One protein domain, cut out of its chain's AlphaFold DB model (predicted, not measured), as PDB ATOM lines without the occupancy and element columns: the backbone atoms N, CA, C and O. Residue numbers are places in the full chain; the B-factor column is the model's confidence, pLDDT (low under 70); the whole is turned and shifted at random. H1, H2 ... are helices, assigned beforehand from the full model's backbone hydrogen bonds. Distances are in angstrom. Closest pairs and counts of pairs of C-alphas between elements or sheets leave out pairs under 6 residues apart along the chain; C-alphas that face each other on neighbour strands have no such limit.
ATOM      1  N   LYS A 362      31.273  14.497 268.910       88.81
ATOM      2  CA  LYS A 362      32.702  14.137 268.941       88.81
ATOM      3  C   LYS A 362      33.134  13.408 267.675       88.81
ATOM      4  O   LYS A 362      34.213  13.681 267.163       88.81
ATOM      5  N   GLY A 363      32.245  12.598 267.107       88.94
ATOM      6  CA  GLY A 363      32.455  11.938 265.824       88.94
ATOM      7  C   GLY A 363      32.728  12.911 264.676       88.94
ATOM      8  O   GLY A 363      33.723  12.760 263.973       88.94
ATOM      9  N   CYS A 364      31.894  13.943 264.507       88.00
ATOM     10  CA  CYS A 364      32.118  14.962 263.473       88.00
ATOM     11  C   CYS A 364      33.451  15.690 263.655       88.00
ATOM     12  O   CYS A 364      34.118  15.997 262.670       88.00
ATOM     13  N   TYR A 365      33.835  15.969 264.903       88.00
ATOM     14  CA  TYR A 365      35.115  16.603 265.194       88.00
ATOM     15  C   TYR A 365      36.303  15.708 264.814       88.00
ATOM     16  O   TYR A 365      37.205  16.171 264.125       88.00
ATOM     17  N   LEU A 366      36.279  14.424 265.186       86.56
ATOM     18  CA  LEU A 366      37.360  13.488 264.850       86.56
ATOM     19  C   LEU A 366      37.506  13.272 263.341       86.56
ATOM     20  O   LEU A 366      38.617  13.121 262.846       86.56
ATOM     21  N   VAL A 367      36.398  13.271 262.596       85.88
ATOM     22  CA  VAL A 367      36.439  13.215 261.127       85.88
ATOM     23  C   VAL A 367      37.130  14.449 260.556       85.88
ATOM     24  O   VAL A 367      37.989  14.308 259.689       85.88
ATOM     25  N   LEU A 368      36.768  15.644 261.034       84.00
ATOM     26  CA  LEU A 368      37.418  16.881 260.611       84.00
ATOM     27  C   LEU A 368      38.921  16.838 260.909       84.00
ATOM     28  O   LEU A 368      39.717  17.152 260.035       84.00
ATOM     29  N   GLU A 369      39.306  16.417 262.112       84.81
ATOM     30  CA  GLU A 369      40.709  16.308 262.518       84.81
ATOM     31  C   GLU A 369      41.474  15.296 261.652       84.81
ATOM     32  O   GLU A 369      42.569  15.588 261.176       84.81
ATOM     33  N   ALA A 370      40.886  14.131 261.372       81.31
ATOM     34  CA  ALA A 370      41.481  13.137 260.481       81.31
ATOM     35  C   ALA A 370      41.634  13.664 259.045       81.31
ATOM     36  O   ALA A 370      42.647  13.394 258.401       81.31
ATOM     37  N   TYR A 371      40.664  14.434 258.552       82.25
ATOM     38  CA  TYR A 371      40.737  15.079 257.243       82.25
ATOM     39  C   TYR A 371      41.826  16.162 257.190       82.25
ATOM     40  O   TYR A 371      42.659  16.154 256.288       82.25
ATOM     41  N   GLU A 372      41.882  17.055 258.184       81.00
ATOM     42  CA  GLU A 372      42.904  18.109 258.268       81.00
ATOM     43  C   GLU A 372      44.323  17.527 258.416       81.00
ATOM     44  O   GLU A 372      45.279  18.084 257.876       81.00
ATOM     45  N   ASN A 373      44.448  16.356 259.048       82.75
ATOM     46  CA  ASN A 373      45.685  15.576 259.136       82.75
ATOM     47  C   ASN A 373      45.945  14.678 257.909       82.75
ATOM     48  O   ASN A 373      46.802  13.796 257.973       82.75
ATOM     49  N   GLN A 374      45.208  14.858 256.806       81.19
ATOM     50  CA  GLN A 374      45.362  14.116 255.541       81.19
ATOM     51  C   GLN A 374      45.235  12.588 255.690       81.19
ATOM     52  O   GLN A 374      45.775  11.820 254.898       81.19
ATOM     53  N   SER A 375      44.521  12.130 256.720       75.00
ATOM     54  CA  SER A 375      44.296  10.707 257.004       75.00
ATOM     55  C   SER A 375      43.050  10.144 256.309       75.00
ATOM     56  O   SER A 375      42.835   8.935 256.337       75.00
ATOM     57  N   LEU A 376      42.221  10.997 255.698       76.25
ATOM     58  CA  LEU A 376      41.038  10.630 254.912       76.25
ATOM     59  C   LEU A 376      41.121  11.295 253.533       76.25
ATOM     60  O   LEU A 376      41.512  12.458 253.454       76.25
ATOM     61  N   SER A 377      40.755  10.571 252.469       77.75
ATOM     62  CA  SER A 377      40.722  11.119 251.104       77.75
ATOM     63  C   SER A 377      39.395  11.812 250.799       77.75
ATOM     64  O   SER A 377      38.372  11.515 251.418       77.75
ATOM     65  N   ASP A 378      39.400  12.707 249.815       75.69
ATOM     66  CA  ASP A 378      38.204  13.425 249.369       75.69
ATOM     67  C   ASP A 378      37.100  12.465 248.887       75.69
ATOM     68  O   ASP A 378      35.928  12.642 249.232       75.69
ATOM     69  N   GLU A 379      37.467  11.401 248.163       73.38
ATOM     70  CA  GLU A 379      36.536  10.362 247.697       73.38
ATOM     71  C   GLU A 379      35.851   9.663 248.872       73.38
ATOM     72  O   GLU A 379      34.630   9.495 248.877       73.38
ATOM     73  N   PHE A 380      36.622   9.330 249.912       76.25
ATOM     74  CA  PHE A 380      36.093   8.693 251.110       76.25
ATOM     75  C   PHE A 380      35.029   9.567 251.790       76.25
ATOM     76  O   PHE A 380      33.978   9.062 252.195       76.25
ATOM     77  N   ILE A 381      35.285  10.876 251.907       74.31
ATOM     78  CA  ILE A 381      34.354  11.834 252.521       74.31
ATOM     79  C   ILE A 381      33.061  11.942 251.704       74.31
ATOM     80  O   ILE A 381      31.964  11.939 252.273       74.31
ATOM     81  N   LEU A 382      33.170  12.030 250.377       70.56
ATOM     82  CA  LEU A 382      32.011  12.119 249.490       70.56
ATOM     83  C   LEU A 382      31.114  10.881 249.611       70.56
ATOM     84  O   LEU A 382      29.903  11.019 249.804       70.56
ATOM     85  N   GLU A 383      31.707   9.688 249.562       68.69
ATOM     86  CA  GLU A 383      30.980   8.417 249.608       68.69
ATOM     87  C   GLU A 383      30.343   8.142 250.975       68.69
ATOM     88  O   GLU A 383      29.153   7.843 251.037       68.69
ATOM     89  N   ASN A 384      31.100   8.300 252.065       68.81
ATOM     90  CA  ASN A 384      30.713   7.783 253.386       68.81
ATOM     91  C   ASN A 384      30.141   8.850 254.330       68.81
ATOM     92  O   ASN A 384      29.616   8.529 255.393       68.81
ATOM     93  N   ILE A 385      30.283  10.138 254.003       70.50
ATOM     94  CA  ILE A 385      29.882  11.228 254.908       70.50
ATOM     95  C   ILE A 385      28.836  12.117 254.258       70.50
ATOM     96  O   ILE A 385      27.819  12.411 254.884       70.50
ATOM     97  N   ILE A 386      29.045  12.546 253.015       66.69
ATOM     98  CA  ILE A 386      28.115  13.470 252.354       66.69
ATOM     99  C   ILE A 386      26.894  12.729 251.802       66.69
ATOM    100  O   ILE A 386      25.766  13.168 252.030       66.69
ATOM    101  N   ASN A 387      27.091  11.591 251.133       60.41
ATOM    102  CA  ASN A 387      25.987  10.850 250.519       60.41
ATOM    103  C   ASN A 387      25.053  10.180 251.544       60.41
ATOM    104  O   ASN A 387      23.850  10.071 251.293       60.41
ATOM    105  N   GLU A 388      25.572   9.794 252.713       54.03
ATOM    106  CA  GLU A 388      24.798   9.146 253.783       54.03
ATOM    107  C   GLU A 388      24.039  10.129 254.689       54.03
ATOM    108  O   GLU A 388      22.973   9.796 255.216       54.03
ATOM    109  N   ASN A 389      24.535  11.362 254.855       53.59
ATOM    110  CA  ASN A 389      23.894  12.365 255.706       53.59
ATOM    111  C   ASN A 389      22.664  12.980 255.017       53.59
ATOM    112  O   ASN A 389      22.717  14.057 254.423       53.59
ATOM    113  N   LYS A 390      21.505  12.329 255.175       49.66
ATOM    114  CA  LYS A 390      20.187  12.869 254.782       49.66
ATOM    115  C   LYS A 390      19.797  14.168 255.517       49.66
ATOM    116  O   LYS A 390      18.852  14.823 255.096       49.66
ATOM    117  N   GLU A 391      20.508  14.545 256.587       45.16
ATOM    118  CA  GLU A 391      20.290  15.789 257.351       45.16
ATOM    119  C   GLU A 391      20.868  17.043 256.681       45.16
ATOM    120  O   GLU A 391      20.536  18.168 257.065       45.16
ATOM    121  N   LEU A 392      21.744  16.882 255.687       50.44
ATOM    122  CA  LEU A 392      22.292  18.009 254.951       50.44
ATOM    123  C   LEU A 392      21.312  18.387 253.841       50.44
ATOM    124  O   LEU A 392      21.471  18.002 252.682       50.44
ATOM    125  N   ASP A 393      20.344  19.239 254.177       42.09
ATOM    126  CA  ASP A 393      19.618  20.083 253.213       42.09
ATOM    127  C   ASP A 393      20.564  21.158 252.616       42.09
ATOM    128  O   ASP A 393      20.283  22.352 252.581       42.09
ATOM    129  N   ILE A 394      21.774  20.726 252.240       44.50
ATOM    130  CA  ILE A 394      22.825  21.487 251.558       44.50
ATOM    131  C   ILE A 394      22.803  21.139 250.061       44.50
ATOM    132  O   ILE A 394      23.458  21.800 249.269       44.50
ATOM    133  N   ARG A 395      21.999  20.152 249.624       37.81
ATOM    134  CA  ARG A 395      21.963  19.637 248.239       37.81
ATOM    135  C   ARG A 395      21.720  20.687 247.144       37.81
ATOM    136  O   ARG A 395      21.941  20.366 245.985       37.81
ATOM    137  N   HIS A 396      21.295  21.906 247.476       39.03
ATOM    138  CA  HIS A 396      21.176  22.995 246.502       39.03
ATOM    139  C   HIS A 396      22.448  23.845 246.309       39.03
ATOM    140  O   HIS A 396      22.492  24.587 245.338       39.03
ATOM    141  N   ASP A 397      23.484  23.723 247.154       40.22
ATOM    142  CA  ASP A 397      24.663  24.615 247.132       40.22
ATOM    143  C   ASP A 397      26.036  23.893 247.288       40.22
ATOM    144  O   ASP A 397      27.069  24.557 247.394       40.22
ATOM    145  N   ILE A 398      26.087  22.545 247.280       40.88
ATOM    146  CA  ILE A 398      27.339  21.747 247.427       40.88
ATOM    147  C   ILE A 398      28.311  21.945 246.255       40.88
ATOM    148  O   ILE A 398      29.510  21.771 246.440       40.88
ATOM    149  N   GLU A 399      27.843  22.360 245.074       41.78
ATOM    150  CA  GLU A 399      28.681  22.447 243.865       41.78
ATOM    151  C   GLU A 399      29.886  23.403 243.989       41.78
ATOM    152  O   GLU A 399      30.753  23.405 243.122       41.78
ATOM    153  N   ASN A 400      29.976  24.198 245.062       46.62
ATOM    154  CA  ASN A 400      31.003  25.226 245.227       46.62
ATOM    155  C   ASN A 400      31.676  25.282 246.619       46.62
ATOM    156  O   ASN A 400      32.435  26.217 246.876       46.62
ATOM    157  N   LEU A 401      31.402  24.338 247.529       51.62
ATOM    158  CA  LEU A 401      32.063  24.274 248.844       51.62
ATOM    159  C   LEU A 401      33.175  23.219 248.838       51.62
ATOM    160  O   LEU A 401      32.959  22.100 248.383       51.62
ATOM    161  N   ASP A 402      34.343  23.567 249.383       68.62
ATOM    162  CA  ASP A 402      35.420  22.601 249.623       68.62
ATOM    163  C   ASP A 402      35.015  21.605 250.729       68.62
ATOM    164  O   ASP A 402      34.243  21.918 251.642       68.62
ATOM    165  N   LEU A 403      35.530  20.380 250.669       72.00
ATOM    166  CA  LEU A 403      35.153  19.303 251.585       72.00
ATOM    167  C   LEU A 403      35.523  19.624 253.032       72.00
ATOM    168  O   LEU A 403      34.711  19.420 253.942       72.00
ATOM    169  N   GLY A 404      36.697  20.223 253.252       72.38
ATOM    170  CA  GLY A 404      37.112  20.675 254.582       72.38
ATOM    171  C   GLY A 404      36.116  21.651 255.213       72.38
ATOM    172  O   GLY A 404      35.927  21.680 256.430       72.38
ATOM    173  N   ASP A 405      35.412  22.414 254.390       68.31
ATOM    174  CA  ASP A 405      34.478  23.433 254.834       68.31
ATOM    175  C   ASP A 405      33.135  22.861 255.267       68.31
ATOM    176  O   ASP A 405      32.577  23.266 256.296       68.31
ATOM    177  N   ILE A 406      32.672  21.845 254.546       73.19
ATOM    178  CA  ILE A 406      31.519  21.029 254.927       73.19
ATOM    179  C   ILE A 406      31.799  20.335 256.266       73.19
ATOM    180  O   ILE A 406      30.986  20.417 257.192       73.19
ATOM    181  N   LEU A 407      32.979  19.726 256.417       78.50
ATOM    182  CA  LEU A 407      33.377  19.043 257.650       78.50
ATOM    183  C   LEU A 407      33.474  20.003 258.843       78.50
ATOM    184  O   LEU A 407      32.978  19.690 259.928       78.50
ATOM    185  N   ARG A 408      34.020  21.212 258.653       77.94
ATOM    186  CA  ARG A 408      34.011  22.261 259.689       77.94
ATOM    187  C   ARG A 408      32.597  22.663 260.077       77.94
ATOM    188  O   ARG A 408      32.335  22.854 261.263       77.94
ATOM    189  N   CYS A 409      31.683  22.792 259.120       75.12
ATOM    190  CA  CYS A 409      30.290  23.103 259.429       75.12
ATOM    191  C   CYS A 409      29.647  21.993 260.272       75.12
ATOM    192  O   CYS A 409      29.052  22.297 261.305       75.12
ATOM    193  N   LEU A 410      29.842  20.725 259.898       78.56
ATOM    194  CA  LEU A 410      29.330  19.562 260.632       78.56
ATOM    195  C   LEU A 410      29.889  19.466 262.058       78.56
ATOM    196  O   LEU A 410      29.126  19.289 263.012       78.56
ATOM    197  N   ALA A 411      31.206  19.621 262.218       83.06
ATOM    198  CA  ALA A 411      31.882  19.570 263.514       83.06
ATOM    199  C   ALA A 411      31.453  20.713 264.448       83.06
ATOM    200  O   ALA A 411      31.349  20.526 265.659       83.06
ATOM    201  N   LYS A 412      31.170  21.896 263.889       83.12
ATOM    202  CA  LYS A 412      30.767  23.090 264.649       83.12
ATOM    203  C   LYS A 412      29.257  23.231 264.820       83.12
ATOM    204  O   LYS A 412      28.799  24.127 265.536       83.12
ATOM    205  N   GLN A 413      28.473  22.354 264.200       85.44
ATOM    206  CA  GLN A 413      27.028  22.332 264.349       85.44
ATOM    207  C   GLN A 413      26.652  21.802 265.731       85.44
ATOM    208  O   GLN A 413      26.784  20.616 266.034       85.44
ATOM    209  N   ALA A 414      26.163  22.708 266.569       88.94
ATOM    210  CA  ALA A 414      25.523  22.345 267.819       88.94
ATOM    211  C   ALA A 414      24.154  21.706 267.556       88.94
ATOM    212  O   ALA A 414      23.539  21.943 266.514       88.94
ATOM    213  N   ARG A 415      23.681  20.912 268.514       89.06
ATOM    214  CA  ARG A 415      22.404  20.194 268.487       89.06
ATOM    215  C   ARG A 415      21.780  20.198 269.883       89.06
ATOM    216  O   ARG A 415      22.505  20.279 270.880       89.06
ATOM    217  N   SER A 416      20.455  20.083 269.954       87.38
ATOM    218  CA  SER A 416      19.785  19.666 271.195       87.38
ATOM    219  C   SER A 416      20.175  18.222 271.557       87.38
ATOM    220  O   SER A 416      20.653  17.486 270.690       87.38
ATOM    221  N   PRO A 417      19.958  17.757 272.801       85.06
ATOM    222  CA  PRO A 417      20.223  16.365 273.169       85.06
ATOM    223  C   PRO A 417      19.522  15.339 272.264       85.06
ATOM    224  O   PRO A 417      20.139  14.358 271.855       85.06
ATOM    225  N   ALA A 418      18.260  15.593 271.902       83.06
ATOM    226  CA  ALA A 418      17.495  14.717 271.017       83.06
ATOM    227  C   ALA A 418      18.055  14.708 269.585       83.06
ATOM    228  O   ALA A 418      18.239  13.642 269.005       83.06
ATOM    229  N   GLU A 419      18.381  15.883 269.037       85.44
ATOM    230  CA  GLU A 419      18.988  15.998 267.704       85.44
ATOM    231  C   GLU A 419      20.401  15.409 267.665       85.44
ATOM    232  O   GLU A 419      20.791  14.846 266.654       85.44
ATOM    233  N   LEU A 420      21.189  15.507 268.744       85.56
ATOM    234  CA  LEU A 420      22.505  14.870 268.796       85.56
ATOM    235  C   LEU A 420      22.376  13.350 268.750       85.56
ATOM    236  O   LEU A 420      23.137  12.704 268.036       85.56
ATOM    237  N   TYR A 421      21.428  12.792 269.502       81.38
ATOM    238  CA  TYR A 421      21.177  11.356 269.494       81.38
ATOM    239  C   TYR A 421      20.735  10.886 268.110       81.38
ATOM    240  O   TYR A 421      21.252   9.884 267.624       81.38
ATOM    241  N   ASP A 422      19.826  11.626 267.466       79.75
ATOM    242  CA  ASP A 422      19.347  11.320 266.118       79.75
ATOM    243  C   ASP A 422      20.429  11.495 265.042       79.75
ATOM    244  O   ASP A 422      20.514  10.697 264.116       79.75
ATOM    245  N   HIS A 423      21.324  12.464 265.219       82.88
ATOM    246  CA  HIS A 423      22.483  12.660 264.360       82.88
ATOM    247  C   HIS A 423      23.545  11.563 264.533       82.88
ATOM    248  O   HIS A 423      24.129  11.106 263.549       82.88
ATOM    249  N   ALA A 424      23.815  11.127 265.771       81.12
ATOM    250  CA  ALA A 424      24.829  10.114 266.082       81.12
ATOM    251  C   ALA A 424      24.542   8.778 265.384       81.12
ATOM    252  O   ALA A 424      25.464   8.174 264.845       81.12
ATOM    253  N   LYS A 425      23.256   8.419 265.298       74.81
ATOM    254  CA  LYS A 425      22.600   8.281 263.997       74.81
ATOM    255  C   LYS A 425      23.427   7.832 262.793       74.81
ATOM    256  O   LYS A 425      23.962   6.749 262.621       74.81
ATOM    257  N   TYR A 426      23.490   8.760 261.878       75.62
ATOM    258  CA  TYR A 426      24.046   8.565 260.559       75.62
ATOM    259  C   TYR A 426      25.461   9.159 260.491       75.62
ATOM    260  O   TYR A 426      26.076   9.226 259.435       75.62
ATOM    261  N   CYS A 427      26.007   9.590 261.633       81.00
ATOM    262  CA  CYS A 427      27.334  10.167 261.724       81.00
ATOM    263  C   CYS A 427      28.411   9.078 261.697       81.00
ATOM    264  O   CYS A 427      28.652   8.404 262.701       81.00
ATOM    265  N   TYR A 428      29.127   8.979 260.574       81.31
ATOM    266  CA  TYR A 428      30.274   8.081 260.400       81.31
ATOM    267  C   TYR A 428      31.252   8.117 261.590       81.31
ATOM    268  O   TYR A 428      31.569   7.087 262.183       81.31
ATOM    269  N   GLY A 429      31.680   9.315 262.005       82.81
ATOM    270  CA  GLY A 429      32.621   9.460 263.115       82.81
ATOM    271  C   GLY A 429      32.058   8.982 264.456       82.81
ATOM    272  O   GLY A 429      32.791   8.405 265.249       82.81
ATOM    273  N   ALA A 430      30.763   9.194 264.715       83.75
ATOM    274  CA  ALA A 430      30.131   8.754 265.958       83.75
ATOM    275  C   ALA A 430      30.037   7.225 266.006       83.75
ATOM    276  O   ALA A 430      30.386   6.619 267.015       83.75
ATOM    277  N   ARG A 431      29.634   6.606 264.891       77.88
ATOM    278  CA  ARG A 431      29.575   5.148 264.745       77.88
ATOM    279  C   ARG A 431      30.946   4.509 264.941       77.88
ATOM    280  O   ARG A 431      31.077   3.597 265.752       77.88
ATOM    281  N   LYS A 432      31.983   5.056 264.295       75.75
ATOM    282  CA  LYS A 432      33.366   4.590 264.458       75.75
ATOM    283  C   LYS A 432      33.838   4.662 265.913       75.75
ATOM    284  O   LYS A 432      34.425   3.715 266.414       75.75
ATOM    285  N   MET A 433      33.543   5.754 266.616       76.31
ATOM    286  CA  MET A 433      33.912   5.897 268.027       76.31
ATOM    287  C   MET A 433      33.274   4.842 268.930       76.31
ATOM    288  O   MET A 433      33.933   4.315 269.822       76.31
ATOM    289  N   LEU A 434      31.991   4.559 268.719       70.00
ATOM    290  CA  LEU A 434      31.272   3.558 269.504       70.00
ATOM    291  C   LEU A 434      31.778   2.147 269.204       70.00
ATOM    292  O   LEU A 434      31.905   1.339 270.122       70.00
ATOM    293  N   TRP A 435      32.129   1.899 267.940       62.16
ATOM    294  CA  TRP A 435      32.781   0.674 267.495       62.16
ATOM    295  C   TRP A 435      34.137   0.466 268.188       62.16
ATOM    296  O   TRP A 435      34.365  -0.573 268.808       62.16
ATOM    297  N   ASP A 436      35.013   1.475 268.157       58.22
ATOM    298  CA  ASP A 436      36.367   1.412 268.727       58.22
ATOM    299  C   ASP A 436      36.365   1.319 270.265       58.22
ATOM    300  O   ASP A 436      37.251   0.703 270.858       58.22
ATOM    301  N   ALA A 437      35.352   1.881 270.933       54.25
ATOM    302  CA  ALA A 437      35.206   1.828 272.388       54.25
ATOM    303  C   ALA A 437      34.724   0.462 272.920       54.25
ATOM    304  O   ALA A 437      34.470   0.335 274.120       54.25
ATOM    305  N   GLY A 438      34.517  -0.541 272.054       42.56
ATOM    306  CA  GLY A 438      33.969  -1.852 272.429       42.56
ATOM    307  C   GLY A 438      32.571  -1.775 273.058       42.56
ATOM    308  O   GLY A 438      32.092  -2.740 273.656       42.56
TER     309      GLY A 438
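Overview. This is residues 362 to 438 of the 654 residues of the protein "F-box domain-containing protein" of Valsa mali var. pyri (UniProt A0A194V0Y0). Two helices side by side and running opposite ways, H1 and H3, make the core, and H5 meets the first turn of H1 to form an L with it. H2 lies near H1, H3 and H5 with few contacts, H4 sits at the far end beside the start of H5, and residues 387 to 402 make a wide loop between H2 and H3. The printed part has 77 residues with five named helices, H1 to H5 in chain order, and no named strand; its class is all helix. It is compact, with a radius of gyration of the C-alphas of 12.1 A and spans of 36 by 27 by 19 A.

Arrangement. H1, residues 362 to 372, touches H3, residues 403 to 412, at a shallow tilt of 29 degrees, opposite ways; their closest C-alphas, of Cys 364 and Ala 411, are 4.6 A apart. H1 also touches H5, residues 428 to 436, about perpendicular at 74 degrees, with the C-alphas of Gly 363 and Gly 429 closest at 3.7 A. H2, residues 378 to 386, is close to but not clearly touching H3, the closest C-alphas being those of Asp 378 and Leu 403 at 7.0 A. H4, residues 417 to 424, is close to but not clearly touching H5, with the C-alphas of Ala 424 and Ala 430 closest at 5.5 A. H2 and H4 are apart. Each O i to N i+4 pair is within hydrogen-bond range in H1, H3, H4 and H5, and 4 of 5 are in H2.

Along the chain. H1 begins at C-alpha 362, (32.702, 14.137, 268.941), and measures 15.3 A. H3 measures 14.3 A and H5 12.3 A, H5 ending at C-alpha 436, (36.367, 1.412, 268.727). H2 and H4 each measure 10.5 A.

Size, cuts and confidence. The C-alphas of Asn 400 and Gly 438, the two farthest apart, are 38.5 A apart. The printed part has no cut. The link from H2 to H3 is long, 16 residues, and the others are tight. The mean pLDDT of the printed part is 71.7, with residues 386 to 402 among those under 70.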